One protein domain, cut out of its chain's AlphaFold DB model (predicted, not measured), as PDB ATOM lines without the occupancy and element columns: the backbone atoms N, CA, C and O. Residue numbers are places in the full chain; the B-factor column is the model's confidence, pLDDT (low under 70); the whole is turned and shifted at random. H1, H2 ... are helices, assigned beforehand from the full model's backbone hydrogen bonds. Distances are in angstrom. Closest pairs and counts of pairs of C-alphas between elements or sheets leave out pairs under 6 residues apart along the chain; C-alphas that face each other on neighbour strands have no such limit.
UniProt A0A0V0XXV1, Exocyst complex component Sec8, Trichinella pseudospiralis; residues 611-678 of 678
ATOM      1  N   SER A 611     125.132 149.298  31.851       77.94
ATOM      2  CA  SER A 611     124.287 149.735  32.964       77.94
ATOM      3  C   SER A 611     123.120 148.750  33.176       77.94
ATOM      4  O   SER A 611     122.717 148.070  32.228       77.94
ATOM      5  N   PRO A 612     122.540 148.657  34.388       74.94
ATOM      6  CA  PRO A 612     121.399 147.774  34.651       74.94
ATOM      7  C   PRO A 612     120.211 147.988  33.700       74.94
ATOM      8  O   PRO A 612     119.508 147.034  33.372       74.94
ATOM      9  N   ASP A 613     120.002 149.220  33.234       77.06
ATOM     10  CA  ASP A 613     118.929 149.564  32.298       77.06
ATOM     11  C   ASP A 613     119.297 149.203  30.846       77.06
ATOM     12  O   ASP A 613     118.451 148.713  30.102       77.06
ATOM     13  N   ASP A 614     120.575 149.311  30.468       80.81
ATOM     14  CA  ASP A 614     121.077 148.841  29.168       80.81
ATOM     15  C   ASP A 614     121.076 147.311  29.052       80.81
ATOM     16  O   ASP A 614     120.910 146.773  27.957       80.81
ATOM     17  N   ILE A 615     121.235 146.589  30.170       80.06
ATOM     18  CA  ILE A 615     121.060 145.128  30.210       80.06
ATOM     19  C   ILE A 615     119.611 144.782  29.846       80.06
ATOM     20  O   ILE A 615     119.393 143.934  28.982       80.06
ATOM     21  N   LEU A 616     118.630 145.476  30.434       76.88
ATOM     22  CA  LEU A 616     117.213 145.285  30.109       76.88
ATOM     23  C   LEU A 616     116.911 145.646  28.649       76.88
ATOM     24  O   LEU A 616     116.246 144.872  27.969       76.88
ATOM     25  N   ASN A 617     117.445 146.760  28.141       79.06
ATOM     26  CA  ASN A 617     117.276 147.146  26.736       79.06
ATOM     27  C   ASN A 617     117.897 146.108  25.785       79.06
ATOM     28  O   ASN A 617     117.293 145.752  24.778       79.06
ATOM     29  N   SER A 618     119.050 145.533  26.143       72.25
ATOM     30  CA  SER A 618     119.690 144.498  25.325       72.25
ATOM     31  C   SER A 618     118.901 143.189  25.248       72.25
ATOM     32  O   SER A 618     119.011 142.489  24.243       72.25
ATOM     33  N   VAL A 619     118.086 142.885  26.268       75.62
ATOM     34  CA  VAL A 619     117.151 141.745  26.271       75.62
ATOM     35  C   VAL A 619     115.971 142.014  25.332       75.62
ATOM     36  O   VAL A 619     115.499 141.096  24.670       75.62
ATOM     37  N   VAL A 620     115.523 143.271  25.235       70.62
ATOM     38  CA  VAL A 620     114.458 143.690  24.305       70.62
ATOM     39  C   VAL A 620     114.940 143.654  22.853       70.62
ATOM     40  O   VAL A 620     114.193 143.232  21.977       70.62
ATOM     41  N   GLU A 621     116.181 144.073  22.593       70.75
ATOM     42  CA  GLU A 621     116.736 144.165  21.236       70.75
ATOM     43  C   GLU A 621     117.204 142.818  20.663       70.75
ATOM     44  O   GLU A 621     116.993 142.560  19.480       70.75
ATOM     45  N   ASN A 622     117.836 141.961  21.476       67.19
ATOM     46  CA  ASN A 622     118.470 140.719  20.998       67.19
ATOM     47  C   ASN A 622     117.714 139.438  21.396       67.19
ATOM     48  O   ASN A 622     118.073 138.352  20.947       67.19
ATOM     49  N   GLY A 623     116.671 139.553  22.222       67.25
ATOM     50  CA  GLY A 623     115.966 138.417  22.810       67.25
ATOM     51  C   GLY A 623     116.641 137.831  24.061       67.25
ATOM     52  O   GLY A 623     117.771 138.195  24.403       67.25
ATOM     53  N   PRO A 624     115.942 136.948  24.803       69.19
ATOM     54  CA  PRO A 624     116.471 136.342  26.020       69.19
ATOM     55  C   PRO A 624     117.489 135.238  25.693       69.19
ATOM     56  O   PRO A 624     117.123 134.116  25.357       69.19
ATOM     57  N   GLU A 625     118.780 135.535  25.851       70.94
ATOM     58  CA  GLU A 625     119.870 134.551  25.711       70.94
ATOM     59  C   GLU A 625     120.068 133.681  26.969       70.94
ATOM     60  O   GLU A 625     120.747 132.654  26.928       70.94
ATOM     61  N   PHE A 626     119.501 134.102  28.102       79.56
ATOM     62  CA  PHE A 626     119.627 133.449  29.404       79.56
ATOM     63  C   PHE A 626     118.261 133.274  30.073       79.56
ATOM     64  O   PHE A 626     117.273 133.926  29.733       79.56
ATOM     65  N   THR A 627     118.195 132.397  31.071       80.94
ATOM     66  CA  THR A 627     116.961 132.184  31.839       80.94
ATOM     67  C   THR A 627     116.603 133.413  32.682       80.94
ATOM     68  O   THR A 627     117.473 134.167  33.127       80.94
ATOM     69  N   LEU A 628     115.310 133.591  32.979       77.31
ATOM     70  CA  LEU A 628     114.822 134.692  33.822       77.31
ATOM     71  C   LEU A 628     115.528 134.736  35.186       77.31
ATOM     72  O   LEU A 628     115.845 135.814  35.687       77.31
ATOM     73  N   GLN A 629     115.828 133.568  35.761       78.25
ATOM     74  CA  GLN A 629     116.564 133.467  37.019       78.25
ATOM     75  C   GLN A 629     118.002 133.989  36.882       78.25
ATOM     76  O   GLN A 629     118.465 134.738  37.737       78.25
ATOM     77  N   GLN A 630     118.697 133.649  35.792       81.06
ATOM     78  CA  GLN A 630     120.058 134.123  35.523       81.06
ATOM     79  C   GLN A 630     120.097 135.644  35.328       81.06
ATOM     80  O   GLN A 630     120.936 136.304  35.936       81.06
ATOM     81  N   TYR A 631     119.151 136.222  34.580       82.06
ATOM     82  CA  TYR A 631     119.036 137.680  34.453       82.06
ATOM     83  C   TYR A 631     118.674 138.365  35.776       82.06
ATOM     84  O   TYR A 631     119.228 139.415  36.090       82.06
ATOM     85  N   SER A 632     117.792 137.768  36.583       81.12
ATOM     86  CA  SER A 632     117.460 138.268  37.923       81.12
ATOM     87  C   SER A 632     118.697 138.319  38.824       81.12
ATOM     88  O   SER A 632     118.946 139.328  39.483       81.12
ATOM     89  N   ASN A 633     119.502 137.254  38.822       83.06
ATOM     90  CA  ASN A 633     120.747 137.179  39.588       83.06
ATOM     91  C   ASN A 633     121.780 138.207  39.101       83.06
ATOM     92  O   ASN A 633     122.413 138.881  39.911       83.06
ATOM     93  N   LEU A 634     121.910 138.359  37.781       83.50
ATOM     94  CA  LEU A 634     122.812 139.319  37.151       83.50
ATOM     95  C   LEU A 634     122.435 140.763  37.505       83.50
ATOM     96  O   LEU A 634     123.297 141.553  37.886       83.50
ATOM     97  N   LEU A 635     121.145 141.104  37.424       80.44
ATOM     98  CA  LEU A 635     120.630 142.421  37.801       80.44
ATOM     99  C   LEU A 635     120.796 142.684  39.298       80.44
ATOM    100  O   LEU A 635     121.179 143.789  39.679       80.44
ATOM    101  N   ALA A 636     120.575 141.676  40.146       81.19
ATOM    102  CA  ALA A 636     120.839 141.783  41.577       81.19
ATOM    103  C   ALA A 636     122.315 142.109  41.850       81.19
ATOM    104  O   ALA A 636     122.601 143.019  42.628       81.19
ATOM    105  N   LEU A 637     123.248 141.439  41.169       81.12
ATOM    106  CA  LEU A 637     124.679 141.724  41.285       81.12
ATOM    107  C   LEU A 637     125.046 143.115  40.735       81.12
ATOM    108  O   LEU A 637     125.812 143.846  41.369       81.12
ATOM    109  N   ALA A 638     124.484 143.507  39.587       78.94
ATOM    110  CA  ALA A 638     124.737 144.798  38.951       78.94
ATOM    111  C   ALA A 638     124.250 145.975  39.811       78.94
ATOM    112  O   ALA A 638     124.990 146.937  40.005       78.94
ATOM    113  N   VAL A 639     123.044 145.882  40.386       77.69
ATOM    114  CA  VAL A 639     122.476 146.909  41.277       77.69
ATOM    115  C   VAL A 639     123.260 146.991  42.590       77.69
ATOM    116  O   VAL A 639     123.614 148.088  43.019       77.69
ATOM    117  N   ARG A 640     123.617 145.845  43.194       77.62
ATOM    118  CA  ARG A 640     124.441 145.791  44.420       77.62
ATOM    119  C   ARG A 640     125.826 146.412  44.250       77.62
ATOM    120  O   ARG A 640     126.382 146.934  45.216       77.62
ATOM    121  N   SER A 641     126.375 146.346  43.040       73.56
ATOM    122  CA  SER A 641     127.731 146.808  42.724       73.56
ATOM    123  C   SER A 641     127.778 148.230  42.155       73.56
ATOM    124  O   SER A 641     128.863 148.775  41.969       73.56
ATOM    125  N   HIS A 642     126.626 148.851  41.883       72.75
ATOM    126  CA  HIS A 642     126.561 150.201  41.332       72.75
ATOM    127  C   HIS A 642     126.787 151.272  42.412       72.75
ATOM    128  O   HIS A 642     126.232 151.192  43.511       72.75
ATOM    129  N   ALA A 643     127.549 152.319  42.079       63.34
ATOM    130  CA  ALA A 643     127.925 153.382  43.020       63.34
ATOM    131  C   ALA A 643     126.723 154.174  43.576       63.34
ATOM    132  O   ALA A 643     126.741 154.582  44.729       63.34
ATOM    133  N   THR A 644     125.683 154.367  42.763       61.97
ATOM    134  CA  THR A 644     124.480 155.156  43.096       61.97
ATOM    135  C   THR A 644     123.233 154.306  43.358       61.97
ATOM    136  O   THR A 644     122.480 154.587  44.281       61.97
ATOM    137  N   LEU A 645     123.019 153.231  42.589       63.62
ATOM    138  CA  LEU A 645     121.812 152.401  42.695       63.62
ATOM    139  C   LEU A 645     121.831 151.402  43.859       63.62
ATOM    140  O   LEU A 645     120.792 150.835  44.185       63.62
ATOM    141  N   SER A 646     122.980 151.190  44.506       62.19
ATOM    142  CA  SER A 646     123.066 150.324  45.688       62.19
ATOM    143  C   SER A 646     122.457 150.951  46.950       62.19
ATOM    144  O   SER A 646     122.118 150.215  47.875       62.19
ATOM    145  N   SER A 647     122.296 152.280  46.993       61.69
ATOM    146  CA  SER A 647     121.697 153.016  48.119       61.69
ATOM    147  C   SER A 647     120.221 153.376  47.924       61.69
ATOM    148  O   SER A 647     119.600 153.883  48.855       61.69
ATOM    149  N   GLU A 648     119.649 153.143  46.738       68.50
ATOM    150  CA  GLU A 648     118.248 153.464  46.453       68.50
ATOM    151  C   GLU A 648     117.300 152.336  46.909       68.50
ATOM    152  O   GLU A 648     117.370 151.216  46.384       68.50
ATOM    153  N   PRO A 649     116.373 152.594  47.855       56.19
ATOM    154  CA  PRO A 649     115.389 151.600  48.269       56.19
ATOM    155  C   PRO A 649     114.408 151.300  47.121       56.19
ATOM    156  O   PRO A 649     113.803 152.205  46.554       56.19
ATOM    157  N   GLY A 650     114.248 150.020  46.764       68.31
ATOM    158  CA  GLY A 650     113.315 149.564  45.719       68.31
ATOM    159  C   GLY A 650     113.862 149.565  44.280       68.31
ATOM    160  O   GLY A 650     113.189 149.069  43.375       68.31
ATOM    161  N   ALA A 651     115.095 150.031  44.045       71.38
ATOM    162  CA  ALA A 651     115.701 150.083  42.706       71.38
ATOM    163  C   ALA A 651     115.874 148.701  42.042       71.38
ATOM    164  O   ALA A 651     115.797 148.579  40.813       71.38
ATOM    165  N   LEU A 652     116.089 147.653  42.847       74.25
ATOM    166  CA  LEU A 652     116.135 146.265  42.383       74.25
ATOM    167  C   LEU A 652     114.731 145.739  42.047       74.25
ATOM    168  O   LEU A 652     114.536 145.144  40.991       74.25
ATOM    169  N   GLU A 653     113.741 145.993  42.906       75.25
ATOM    170  CA  GLU A 653     112.363 145.514  42.728       75.25
ATOM    171  C   GLU A 653     111.703 146.103  41.477       75.25
ATOM    172  O   GLU A 653     111.058 145.375  40.720       75.25
ATOM    173  N   GLN A 654     111.928 147.389  41.196       75.94
ATOM    174  CA  GLN A 654     111.437 148.042  39.979       75.94
ATOM    175  C   GLN A 654     111.997 147.383  38.708       75.94
ATOM    176  O   GLN A 654     111.256 147.111  37.761       75.94
ATOM    177  N   ARG A 655     113.295 147.051  38.697       75.69
ATOM    178  CA  ARG A 655     113.960 146.417  37.544       75.69
ATOM    179  C   ARG A 655     113.609 144.945  37.390       75.69
ATOM    180  O   ARG A 655     113.418 144.492  36.266       75.69
ATOM    181  N   LEU A 656     113.446 144.213  38.491       78.69
ATOM    182  CA  LEU A 656     112.943 142.839  38.461       78.69
ATOM    183  C   LEU A 656     111.493 142.779  37.965       78.69
ATOM    184  O   LEU A 656     111.139 141.868  37.219       78.69
ATOM    185  N   THR A 657     110.665 143.759  38.331       76.88
ATOM    186  CA  THR A 657     109.288 143.872  37.827       76.88
ATOM    187  C   THR A 657     109.282 144.185  36.332       76.88
ATOM    188  O   THR A 657     108.568 143.536  35.572       76.88
ATOM    189  N   ARG A 658     110.148 145.102  35.879       75.38
ATOM    190  CA  ARG A 658     110.324 145.408  34.452       75.38
ATOM    191  C   ARG A 658     110.822 144.199  33.656       75.38
ATOM    192  O   ARG A 658     110.261 143.918  32.606       75.38
ATOM    193  N   LEU A 659     111.795 143.444  34.173       77.00
ATOM    194  CA  LEU A 659     112.261 142.192  33.565       77.00
ATOM    195  C   LEU A 659     111.107 141.188  33.416       77.00
ATOM    196  O   LEU A 659     110.891 140.668  32.326       77.00
ATOM    197  N   LYS A 660     110.338 140.947  34.489       77.69
ATOM    198  CA  LYS A 660     109.187 140.029  34.463       77.69
ATOM    199  C   LYS A 660     108.137 140.456  33.438       77.69
ATOM    200  O   LYS A 660     107.639 139.605  32.705       77.69
ATOM    201  N   ASN A 661     107.830 141.750  33.356       76.69
ATOM    202  CA  ASN A 661     106.878 142.281  32.382       76.69
ATOM    203  C   ASN A 661     107.383 142.093  30.946       76.69
ATOM    204  O   ASN A 661     106.646 141.561  30.125       76.69
ATOM    205  N   LEU A 662     108.655 142.402  30.675       73.56
ATOM    206  CA  LEU A 662     109.268 142.206  29.358       73.56
ATOM    207  C   LEU A 662     109.299 140.728  28.948       73.56
ATOM    208  O   LEU A 662     108.924 140.388  27.832       73.56
ATOM    209  N   THR A 663     109.674 139.818  29.854       67.31
ATOM    210  CA  THR A 663     109.673 138.378  29.539       67.31
ATOM    211  C   THR A 663     108.254 137.855  29.290       67.31
ATOM    212  O   THR A 663     108.051 137.014  28.418       67.31
ATOM    213  N   ASN A 664     107.255 138.365  30.019       69.81
ATOM    214  CA  ASN A 664     105.853 138.011  29.800       69.81
ATOM    215  C   ASN A 664     105.317 138.561  28.468       69.81
ATOM    216  O   ASN A 664     104.604 137.845  27.770       69.81
ATOM    217  N   GLU A 665     105.677 139.789  28.090       68.19
ATOM    218  CA  GLU A 665     105.326 140.381  26.793       68.19
ATOM    219  C   GLU A 665     105.933 139.588  25.631       68.19
ATOM    220  O   GLU A 665     105.218 139.241  24.691       68.19
ATOM    221  N   MET A 666     107.205 139.195  25.727       63.97
ATOM    222  CA  MET A 666     107.862 138.363  24.712       63.97
ATOM    223  C   MET A 666     107.248 136.962  24.610       63.97
ATOM    224  O   MET A 666     106.965 136.490  23.512       63.97
ATOM    225  N   ARG A 667     106.929 136.327  25.746       63.03
ATOM    226  CA  ARG A 667     106.242 135.025  25.777       63.03
ATOM    227  C   ARG A 667     104.835 135.088  25.176       63.03
ATOM    228  O   ARG A 667     104.363 134.112  24.595       63.03
ATOM    229  N   ASN A 668     104.151 136.220  25.326       61.28
ATOM    230  CA  ASN A 668     102.843 136.451  24.718       61.28
ATOM    231  C   ASN A 668     102.957 136.708  23.205       61.28
ATOM    232  O   ASN A 668     102.093 136.260  22.457       61.28
ATOM    233  N   LEU A 669     104.030 137.353  22.739       60.12
ATOM    234  CA  LEU A 669     104.317 137.525  21.311       60.12
ATOM    235  C   LEU A 669     104.645 136.189  20.619       60.12
ATOM    236  O   LEU A 669     104.115 135.932  19.541       60.12
ATOM    237  N   GLU A 670     105.419 135.302  21.254       58.06
ATOM    238  CA  GLU A 670     105.692 133.943  20.746       58.06
ATOM    239  C   GLU A 670     104.421 133.076  20.678       58.06
ATOM    240  O   GLU A 670     104.205 132.346  19.706       58.06
ATOM    241  N   LYS A 671     103.534 133.186  21.678       57.22
ATOM    242  CA  LYS A 671     102.218 132.523  21.669       57.22
ATOM    243  C   LYS A 671     101.295 133.060  20.574       57.22
ATOM    244  O   LYS A 671     100.601 132.285  19.927       57.22
ATOM    245  N   ASN A 672     101.318 134.369  20.328       53.34
ATOM    246  CA  ASN A 672     100.511 134.974  19.272       53.34
ATOM    247  C   ASN A 672     101.025 134.598  17.871       53.34
ATOM    248  O   ASN A 672     100.214 134.341  16.987       53.34
ATOM    249  N   GLN A 673     102.345 134.480  17.677       53.16
ATOM    250  CA  GLN A 673     102.938 134.023  16.410       53.16
ATOM    251  C   GLN A 673     102.692 132.531  16.127       53.16
ATOM    252  O   GLN A 673     102.496 132.152  14.972       53.16
ATOM    253  N   SER A 674     102.652 131.687  17.163       49.94
ATOM    254  CA  SER A 674     102.296 130.266  17.022       49.94
ATOM    255  C   SER A 674     100.799 130.049  16.763       49.94
ATOM    256  O   SER A 674     100.452 129.141  16.019       49.94
ATOM    257  N   SER A 675      99.919 130.927  17.261       49.62
ATOM    258  CA  SER A 675      98.474 130.885  16.964       49.62
ATOM    259  C   SER A 675      98.073 131.408  15.577       49.62
ATOM    260  O   SER A 675      96.936 131.224  15.163       49.62
ATOM    261  N   THR A 676      98.977 132.075  14.854       49.34
ATOM    262  CA  THR A 676      98.743 132.539  13.470       49.34
ATOM    263  C   THR A 676      99.194 131.541  12.399       49.34
ATOM    264  O   THR A 676      99.051 131.829  11.213       49.34
ATOM    265  N   HIS A 677      99.760 130.396  12.801       47.31
ATOM    266  CA  HIS A 677     100.248 129.344  11.900       47.31
ATOM    267  C   HIS A 677      99.479 128.009  11.995       47.31
ATOM    268  O   HIS A 677      99.854 127.061  11.306       47.31
ATOM    269  N   GLU A 678      98.399 127.956  12.781       36.78
ATOM    270  CA  GLU A 678      97.319 126.956  12.666       36.78
ATOM    271  C   GLU A 678      96.146 127.554  11.881       36.78
ATOM    272  O   GLU A 678      95.513 126.795  11.112       36.78
TER     273      GLU A 678
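What this domain is: This is residues 611 to 678 of the 678 residues of the protein "Exocyst complex component Sec8" of Trichinella pseudospiralis (UniProt A0A0V0XXV1). Three helices run side by side as a triangle, with shorter H1 and H2 along the first part of long H3. Residues 667 to 678, of which 667 to 675 belong to H3, stick out and lengthen the rod. The printed part has 68 residues, three named helices in the order H1, H2, H3 and no named strand: all helix. It is loose, with a radius of gyration of the C-alphas of 14.0 A, spanning 50 by 19 by 17 A.

How they stand to each other: Start at H3, residues 651 to 675; H2, residues 628 to 641, touches it at Ser 632 and Leu 656, their closest C-alphas, 6.4 A apart, a hairpin at a shallow tilt of 24 degrees, opposite ways. H1, residues 612 to 622, only just touches H3, through residues 655 to 662 of H3 alone, with 3 pairs of C-alphas within 8 A; the closest, Leu 616 and Leu 659, are 6.8 A apart, at a shallow tilt of 8 degrees, the same way. H1 and H2, also a hairpin, only just touch, with 3 such pairs, the closest Pro 612 and Ala 638 at 6.2 A. Together they form an up-and-down bundle, each helix running against the one before. Every O i to N i+4 pair is within hydrogen-bond range in H1 and H2, and 20 of 21 in H3.

Where its parts are: Find C-alpha 651 at (115.701, 150.083, 42.706); H3 runs 36.4 A to C-alpha 675 at (98.474, 130.885, 16.964). H2 spans 19.8 A and H1 15.6 A.

The domain as a whole: The farthest C-alphas, Ala 643 and Glu 678, are 50.6 A apart. The printed part has no cut; the link H1 to H2 is tight, H2 to H3 short. Look for pLDDT under 70 at residues 622 to 624, 643 to 650 and 663 to 678.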